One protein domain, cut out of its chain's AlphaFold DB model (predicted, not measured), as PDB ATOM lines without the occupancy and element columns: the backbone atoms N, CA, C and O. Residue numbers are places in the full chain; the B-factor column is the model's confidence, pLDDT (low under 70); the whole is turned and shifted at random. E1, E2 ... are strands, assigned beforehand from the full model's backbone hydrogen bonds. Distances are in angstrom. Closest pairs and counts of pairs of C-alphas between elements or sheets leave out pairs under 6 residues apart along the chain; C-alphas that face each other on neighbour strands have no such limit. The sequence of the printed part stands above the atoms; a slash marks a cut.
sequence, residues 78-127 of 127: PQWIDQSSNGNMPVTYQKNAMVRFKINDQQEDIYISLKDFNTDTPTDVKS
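What this domain is: This is residues 78 to 127 of the 127 residues of an uncharacterized protein of Bartonella tamiae Th239 (UniProt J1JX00). What does the chain build? It has little regular structure: a twisted hairpin of strands E1 and E2 forms one side, and two long unnamed stretches, residues 78 to 97 and 113 to 127, loop out from it and fold back toward it. How large and regular is it? The printed part has 50 residues, 13 of them in E1 then E2, an antiparallel sheet, all strand with no named helix. It is compact, with a radius of gyration of the C-alphas of 10.5 A and spans of 26 by 22 by 16 A.

How they stand to each other: Which residues pair? E1, residues 98 to 104, and E2, residues 107 to 112, are antiparallel neighbours at 150 degrees, a hairpin with a tight link. Which atoms show it? N 99 and O 111, 3.0 A apart, and N 109 and O 101, 3.0 A apart, are within hydrogen-bond range.

Where its parts are: Where does E1 begin? C-alpha 98 is at (-14.079, -34.403, -8.423), and E1 is 18.3 A long. Where does E2 end? C-alpha 112 is at (-13.727, -30.611, -11.074), and E2 is 16.7 A long.

The domain as a whole: How far does it reach? The two C-alphas farthest apart, of Gln 106 and Asp 116, are 29.5 A apart. Is anything cut or uncertain? The printed part has no cut, and pLDDT is under 70 at residues 124 to 127.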
ATOM      1  N   PRO A  78     -16.259 -37.641  -3.391       93.19
ATOM      2  CA  PRO A  78     -15.815 -37.310  -2.038       93.19
ATOM      3  C   PRO A  78     -16.129 -35.867  -1.657       93.19
ATOM      4  O   PRO A  78     -16.203 -34.994  -2.516       93.19
ATOM      5  N   GLN A  79     -16.238 -35.605  -0.358       92.88
ATOM      6  CA  GLN A  79     -16.257 -34.240   0.167       92.88
ATOM      7  C   GLN A  79     -14.892 -33.568  -0.032       92.88
ATOM      8  O   GLN A  79     -13.848 -34.221   0.026       92.88
ATOM      9  N   TRP A  80     -14.910 -32.258  -0.260       93.19
ATOM     10  CA  TRP A  80     -13.726 -31.413  -0.186       93.19
ATOM     11  C   TRP A  80     -13.114 -31.475   1.217       93.19
ATOM     12  O   TRP A  80     -13.835 -31.493   2.216       93.19
ATOM     13  N   ILE A  81     -11.785 -31.504   1.279       93.88
ATOM     14  CA  ILE A  81     -11.039 -31.544   2.534       93.88
ATOM     15  C   ILE A  81     -10.399 -30.177   2.736       93.88
ATOM     16  O   ILE A  81      -9.445 -29.814   2.045       93.88
ATOM     17  N   ASP A  82     -10.919 -29.427   3.704       89.62
ATOM     18  CA  ASP A  82     -10.309 -28.168   4.111       89.62
ATOM     19  C   ASP A  82      -8.925 -28.402   4.715       89.62
ATOM     20  O   ASP A  82      -8.690 -29.382   5.421       89.62
ATOM     21  N   GLN A  83      -8.019 -27.446   4.505       90.81
ATOM     22  CA  GLN A  83      -6.659 -27.483   5.046       90.81
ATOM     23  C   GLN A  83      -6.644 -27.717   6.567       90.81
ATOM     24  O   GLN A  83      -5.819 -28.478   7.069       90.81
ATOM     25  N   SER A  84      -7.583 -27.120   7.306       90.12
ATOM     26  CA  SER A  84      -7.722 -27.316   8.756       90.12
ATOM     27  C   SER A  84      -8.044 -28.761   9.147       90.12
ATOM     28  O   SER A  84      -7.676 -29.191  10.237       90.12
ATOM     29  N   SER A  85      -8.686 -29.519   8.256       88.56
ATOM     30  CA  SER A  85      -9.019 -30.937   8.439       88.56
ATOM     31  C   SER A  85      -7.877 -31.877   8.038       88.56
ATOM     32  O   SER A  85      -7.988 -33.080   8.230       88.56
ATOM     33  N   ASN A  86      -6.783 -31.344   7.489       91.12
ATOM     34  CA  ASN A  86      -5.598 -32.094   7.077       91.12
ATOM     35  C   ASN A  86      -4.345 -31.545   7.777       91.12
ATOM     36  O   ASN A  86      -3.377 -31.147   7.134       91.12
ATOM     37  N   GLY A  87      -4.388 -31.417   9.107       87.75
ATOM     38  CA  GLY A  87      -3.234 -30.958   9.895       87.75
ATOM     39  C   GLY A  87      -2.753 -29.543   9.552       87.75
ATOM     40  O   GLY A  87      -1.569 -29.243   9.675       87.75
ATOM     41  N   ASN A  88      -3.651 -28.668   9.088       90.19
ATOM     42  CA  ASN A  88      -3.317 -27.361   8.512       90.19
ATOM     43  C   ASN A  88      -2.391 -27.434   7.283       90.19
ATOM     44  O   ASN A  88      -1.704 -26.458   6.981       90.19
ATOM     45  N   MET A  89      -2.412 -28.540   6.536       90.94
ATOM     46  CA  MET A  89      -1.716 -28.708   5.258       90.94
ATOM     47  C   MET A  89      -2.716 -28.787   4.097       90.94
ATOM     48  O   MET A  89      -3.724 -29.489   4.201       90.94
ATOM     49  N   PRO A  90      -2.490 -28.079   2.978       91.81
ATOM     50  CA  PRO A  90      -3.397 -28.144   1.839       91.81
ATOM     51  C   PRO A  90      -3.394 -29.548   1.216       91.81
ATOM     52  O   PRO A  90      -2.337 -30.155   1.027       91.81
ATOM     53  N   VAL A  91      -4.578 -30.056   0.869       94.00
ATOM     54  CA  VAL A  91      -4.720 -31.287   0.080       94.00
ATOM     55  C   VAL A  91      -4.542 -30.951  -1.398       94.00
ATOM     56  O   VAL A  91      -5.079 -29.958  -1.887       94.00
ATOM     57  N   THR A  92      -3.781 -31.780  -2.117       94.62
ATOM     58  CA  THR A  92      -3.572 -31.615  -3.562       94.62
ATOM     59  C   THR A  92      -4.527 -32.504  -4.350       94.62
ATOM     60  O   THR A  92      -4.606 -33.712  -4.132       94.62
ATOM     61  N   TYR A  93      -5.230 -31.909  -5.310       94.69
ATOM     62  CA  TYR A  93      -6.154 -32.597  -6.203       94.69
ATOM     63  C   TYR A  93      -5.597 -32.608  -7.630       94.69
ATOM     64  O   TYR A  93      -5.281 -31.565  -8.201       94.69
ATOM     65  N   GLN A  94      -5.464 -33.797  -8.219       95.88
ATOM     66  CA  GLN A  94      -5.018 -33.954  -9.610       95.88
ATOM     67  C   GLN A  94      -6.068 -33.428 -10.593       95.88
ATOM     68  O   GLN A  94      -7.245 -33.305 -10.239       95.88
ATOM     69  N   LYS A  95      -5.674 -33.151 -11.841       93.88
ATOM     70  CA  LYS A  95      -6.630 -32.738 -12.870       93.88
ATOM     71  C   LYS A  95      -7.737 -33.787 -13.026       93.88
ATOM     72  O   LYS A  95      -7.482 -34.988 -13.030       93.88
ATOM     73  N   ASN A  96      -8.971 -33.317 -13.191       93.38
ATOM     74  CA  ASN A  96     -10.209 -34.099 -13.261       93.38
ATOM     75  C   ASN A  96     -10.648 -34.774 -11.950       93.38
ATOM     76  O   ASN A  96     -11.667 -35.466 -11.952       93.38
ATOM     77  N   ALA A  97      -9.938 -34.580 -10.833       93.81
ATOM     78  CA  ALA A  97     -10.461 -34.983  -9.533       93.81
ATOM     79  C   ALA A  97     -11.768 -34.232  -9.249       93.81
ATOM     80  O   ALA A  97     -11.844 -33.019  -9.455       93.81
ATOM     81  N   MET A  98     -12.782 -34.963  -8.786       93.88
ATOM     82  CA  MET A  98     -14.079 -34.403  -8.423       93.88
ATOM     83  C   MET A  98     -14.206 -34.322  -6.910       93.88
ATOM     84  O   MET A  98     -13.857 -35.273  -6.210       93.88
ATOM     85  N   VAL A  99     -14.755 -33.217  -6.423       93.62
ATOM     86  CA  VAL A  99     -15.079 -33.019  -5.010       93.62
ATOM     87  C   VAL A  99     -16.461 -32.407  -4.877       93.62
ATOM     88  O   VAL A  99     -16.890 -31.621  -5.719       93.62
ATOM     89  N   ARG A 100     -17.158 -32.747  -3.800       92.75
ATOM     90  CA  ARG A 100     -18.333 -32.019  -3.344       92.75
ATOM     91  C   ARG A 100     -17.868 -30.912  -2.414       92.75
ATOM     92  O   ARG A 100     -17.205 -31.195  -1.421       92.75
ATOM     93  N   PHE A 101     -18.205 -29.671  -2.731       92.25
ATOM     94  CA  PHE A 101     -17.819 -28.516  -1.929       92.25
ATOM     95  C   PHE A 101     -19.056 -27.786  -1.418       92.25
ATOM     96  O   PHE A 101     -20.010 -27.540  -2.162       92.25
ATOM     97  N   LYS A 102     -19.027 -27.439  -0.131       90.56
ATOM     98  CA  LYS A 102     -20.076 -26.675   0.531       90.56
ATOM     99  C   LYS A 102     -19.861 -25.189   0.270       90.56
ATOM    100  O   LYS A 102     -18.964 -24.573   0.832       90.56
ATOM    101  N   ILE A 103     -20.714 -24.616  -0.573       86.81
ATOM    102  CA  ILE A 103     -20.681 -23.193  -0.932       86.81
ATOM    103  C   ILE A 103     -21.177 -22.347   0.248       86.81
ATOM    104  O   ILE A 103     -20.645 -21.275   0.527       86.81
ATOM    105  N   ASN A 104     -22.221 -22.820   0.929       87.31
ATOM    106  CA  ASN A 104     -22.792 -22.216   2.133       87.31
ATOM    107  C   ASN A 104     -23.612 -23.265   2.908       87.31
ATOM    108  O   ASN A 104     -23.701 -24.420   2.502       87.31
ATOM    109  N   ASP A 105     -24.240 -22.877   4.021       87.25
ATOM    110  CA  ASP A 105     -25.015 -23.790   4.879       87.25
ATOM    111  C   ASP A 105     -26.186 -24.509   4.208       87.25
ATOM    112  O   ASP A 105     -26.665 -25.509   4.739       87.25
ATOM    113  N   GLN A 106     -26.635 -24.037   3.047       89.25
ATOM    114  CA  GLN A 106     -27.786 -24.585   2.334       89.25
ATOM    115  C   GLN A 106     -27.440 -25.128   0.946       89.25
ATOM    116  O   GLN A 106     -28.312 -25.696   0.289       89.25
ATOM    117  N   GLN A 107     -26.199 -24.960   0.485       87.88
ATOM    118  CA  GLN A 107     -25.813 -25.279  -0.881       87.88
ATOM    119  C   GLN A 107     -24.469 -26.000  -0.943       87.88
ATOM    120  O   GLN A 107     -23.445 -25.502  -0.473       87.88
ATOM    121  N   GLU A 108     -24.484 -27.135  -1.631       89.94
ATOM    122  CA  GLU A 108     -23.313 -27.912  -2.019       89.94
ATOM    123  C   GLU A 108     -23.349 -28.137  -3.531       89.94
ATOM    124  O   GLU A 108     -24.428 -28.285  -4.109       89.94
ATOM    125  N   ASP A 109     -22.180 -28.172  -4.165       91.19
ATOM    126  CA  ASP A 109     -22.047 -28.430  -5.602       91.19
ATOM    127  C   ASP A 109     -20.842 -29.341  -5.880       91.19
ATOM    128  O   ASP A 109     -20.011 -29.576  -4.994       91.19
ATOM    129  N   ILE A 110     -20.773 -29.900  -7.087       93.25
ATOM    130  CA  ILE A 110     -19.658 -30.740  -7.532       93.25
ATOM    131  C   ILE A 110     -18.692 -29.891  -8.355       93.25
ATOM    132  O   ILE A 110     -19.073 -29.192  -9.291       93.25
ATOM    133  N   TYR A 111     -17.417 -29.993  -8.003       93.06
ATOM    134  CA  TYR A 111     -16.328 -29.260  -8.625       93.06
ATOM    135  C   TYR A 111     -15.319 -30.226  -9.223       93.06
ATOM    136  O   TYR A 111     -15.037 -31.277  -8.645       93.06
ATOM    137  N   ILE A 112     -14.753 -29.845 -10.368       93.19
ATOM    138  CA  ILE A 112     -13.727 -30.611 -11.074       93.19
ATOM    139  C   ILE A 112     -12.428 -29.812 -11.056       93.19
ATOM    140  O   ILE A 112     -12.385 -28.669 -11.509       93.19
ATOM    141  N   SER A 113     -11.344 -30.419 -10.579       93.44
ATOM    142  CA  SER A 113     -10.027 -29.790 -10.641       93.44
ATOM    143  C   SER A 113      -9.566 -29.621 -12.095       93.44
ATOM    144  O   SER A 113      -9.521 -30.585 -12.861       93.44
ATOM    145  N   LEU A 114      -9.178 -28.402 -12.480       91.50
ATOM    146  CA  LEU A 114      -8.775 -28.075 -13.855       91.50
ATOM    147  C   LEU A 114      -7.262 -28.193 -14.109       91.50
ATOM    148  O   LEU A 114      -6.827 -28.162 -15.265       91.50
ATOM    149  N   LYS A 115      -6.461 -28.363 -13.050       92.81
ATOM    150  CA  LYS A 115      -4.996 -28.468 -13.100       92.81
ATOM    151  C   LYS A 115      -4.483 -29.564 -12.167       92.81
ATOM    152  O   LYS A 115      -5.162 -29.941 -11.215       92.81
ATOM    153  N   ASP A 116      -3.285 -30.059 -12.449       94.38
ATOM    154  CA  ASP A 116      -2.601 -30.990 -11.553       94.38
ATOM    155  C   ASP A 116      -2.119 -30.274 -10.291       94.38
ATOM    156  O   ASP A 116      -1.829 -29.076 -10.314       94.38
ATOM    157  N   PHE A 117      -2.044 -31.030  -9.193       94.31
ATOM    158  CA  PHE A 117      -1.639 -30.538  -7.872       94.31
ATOM    159  C   PHE A 117      -2.431 -29.304  -7.398       94.31
ATOM    160  O   PHE A 117      -1.878 -28.411  -6.758       94.31
ATOM    161  N   ASN A 118      -3.726 -29.233  -7.714       92.69
ATOM    162  CA  ASN A 118      -4.569 -28.109  -7.334       92.69
ATOM    163  C   ASN A 118      -4.841 -28.102  -5.825       92.69
ATOM    164  O   ASN A 118      -5.361 -29.078  -5.288       92.69
ATOM    165  N   THR A 119      -4.515 -26.995  -5.167       93.00
ATOM    166  CA  THR A 119      -4.798 -26.735  -3.747       93.00
ATOM    167  C   THR A 119      -5.797 -25.597  -3.556       93.00
ATOM    168  O   THR A 119      -6.081 -25.215  -2.423       93.00
ATOM    169  N   ASP A 120      -6.278 -25.003  -4.648       89.69
ATOM    170  CA  ASP A 120      -7.157 -23.846  -4.592       89.69
ATOM    171  C   ASP A 120      -8.529 -24.277  -4.074       89.69
ATOM    172  O   ASP A 120      -9.027 -25.358  -4.405       89.69
ATOM    173  N   THR A 121      -9.156 -23.421  -3.266       88.44
ATOM    174  CA  THR A 121     -10.541 -23.630  -2.839       88.44
ATOM    175  C   THR A 121     -11.434 -23.807  -4.073       88.44
ATOM    176  O   THR A 121     -11.258 -23.051  -5.030       88.44
ATOM    177  N   PRO A 122     -12.393 -24.753  -4.083       87.12
ATOM    178  CA  PRO A 122     -13.273 -24.978  -5.227       87.12
ATOM    179  C   PRO A 122     -14.201 -23.783  -5.495       87.12
ATOM    180  O   PRO A 122     -15.352 -23.730  -5.070       87.12
ATOM    181  N   THR A 123     -13.678 -22.784  -6.202       73.81
ATOM    182  CA  THR A 123     -14.409 -21.602  -6.677       73.81
ATOM    183  C   THR A 123     -14.598 -21.612  -8.193       73.81
ATOM    184  O   THR A 123     -15.393 -20.829  -8.709       73.81
ATOM    185  N   ASP A 124     -13.896 -22.508  -8.895       61.06
ATOM    186  CA  ASP A 124     -13.888 -22.619 -10.357       61.06
ATOM    187  C   ASP A 124     -15.002 -23.540 -10.897       61.06
ATOM    188  O   ASP A 124     -15.770 -24.123 -10.146       61.06
ATOM    189  N   VAL A 125     -15.139 -23.597 -12.225       55.94
ATOM    190  CA  VAL A 125     -16.334 -24.011 -12.991       55.94
ATOM    191  C   VAL A 125     -17.095 -25.237 -12.446       55.94
ATOM    192  O   VAL A 125     -16.542 -26.321 -12.271       55.94
ATOM    193  N   LYS A 126     -18.408 -25.034 -12.277       58.41
ATOM    194  CA  LYS A 126     -19.435 -26.027 -11.926       58.41
ATOM    195  C   LYS A 126     -19.609 -27.059 -13.043       58.41
ATOM    196  O   LYS A 126     -19.624 -26.673 -14.212       58.41
ATOM    197  N   SER A 127     -19.755 -28.337 -12.695       55.56
ATOM    198  CA  SER A 127     -20.114 -29.395 -13.657       55.56
ATOM    199  C   SER A 127     -21.600 -29.399 -13.989       55.56
ATOM    200  O   SER A 127     -22.387 -29.340 -13.018       55.56
TER     201      SER A 127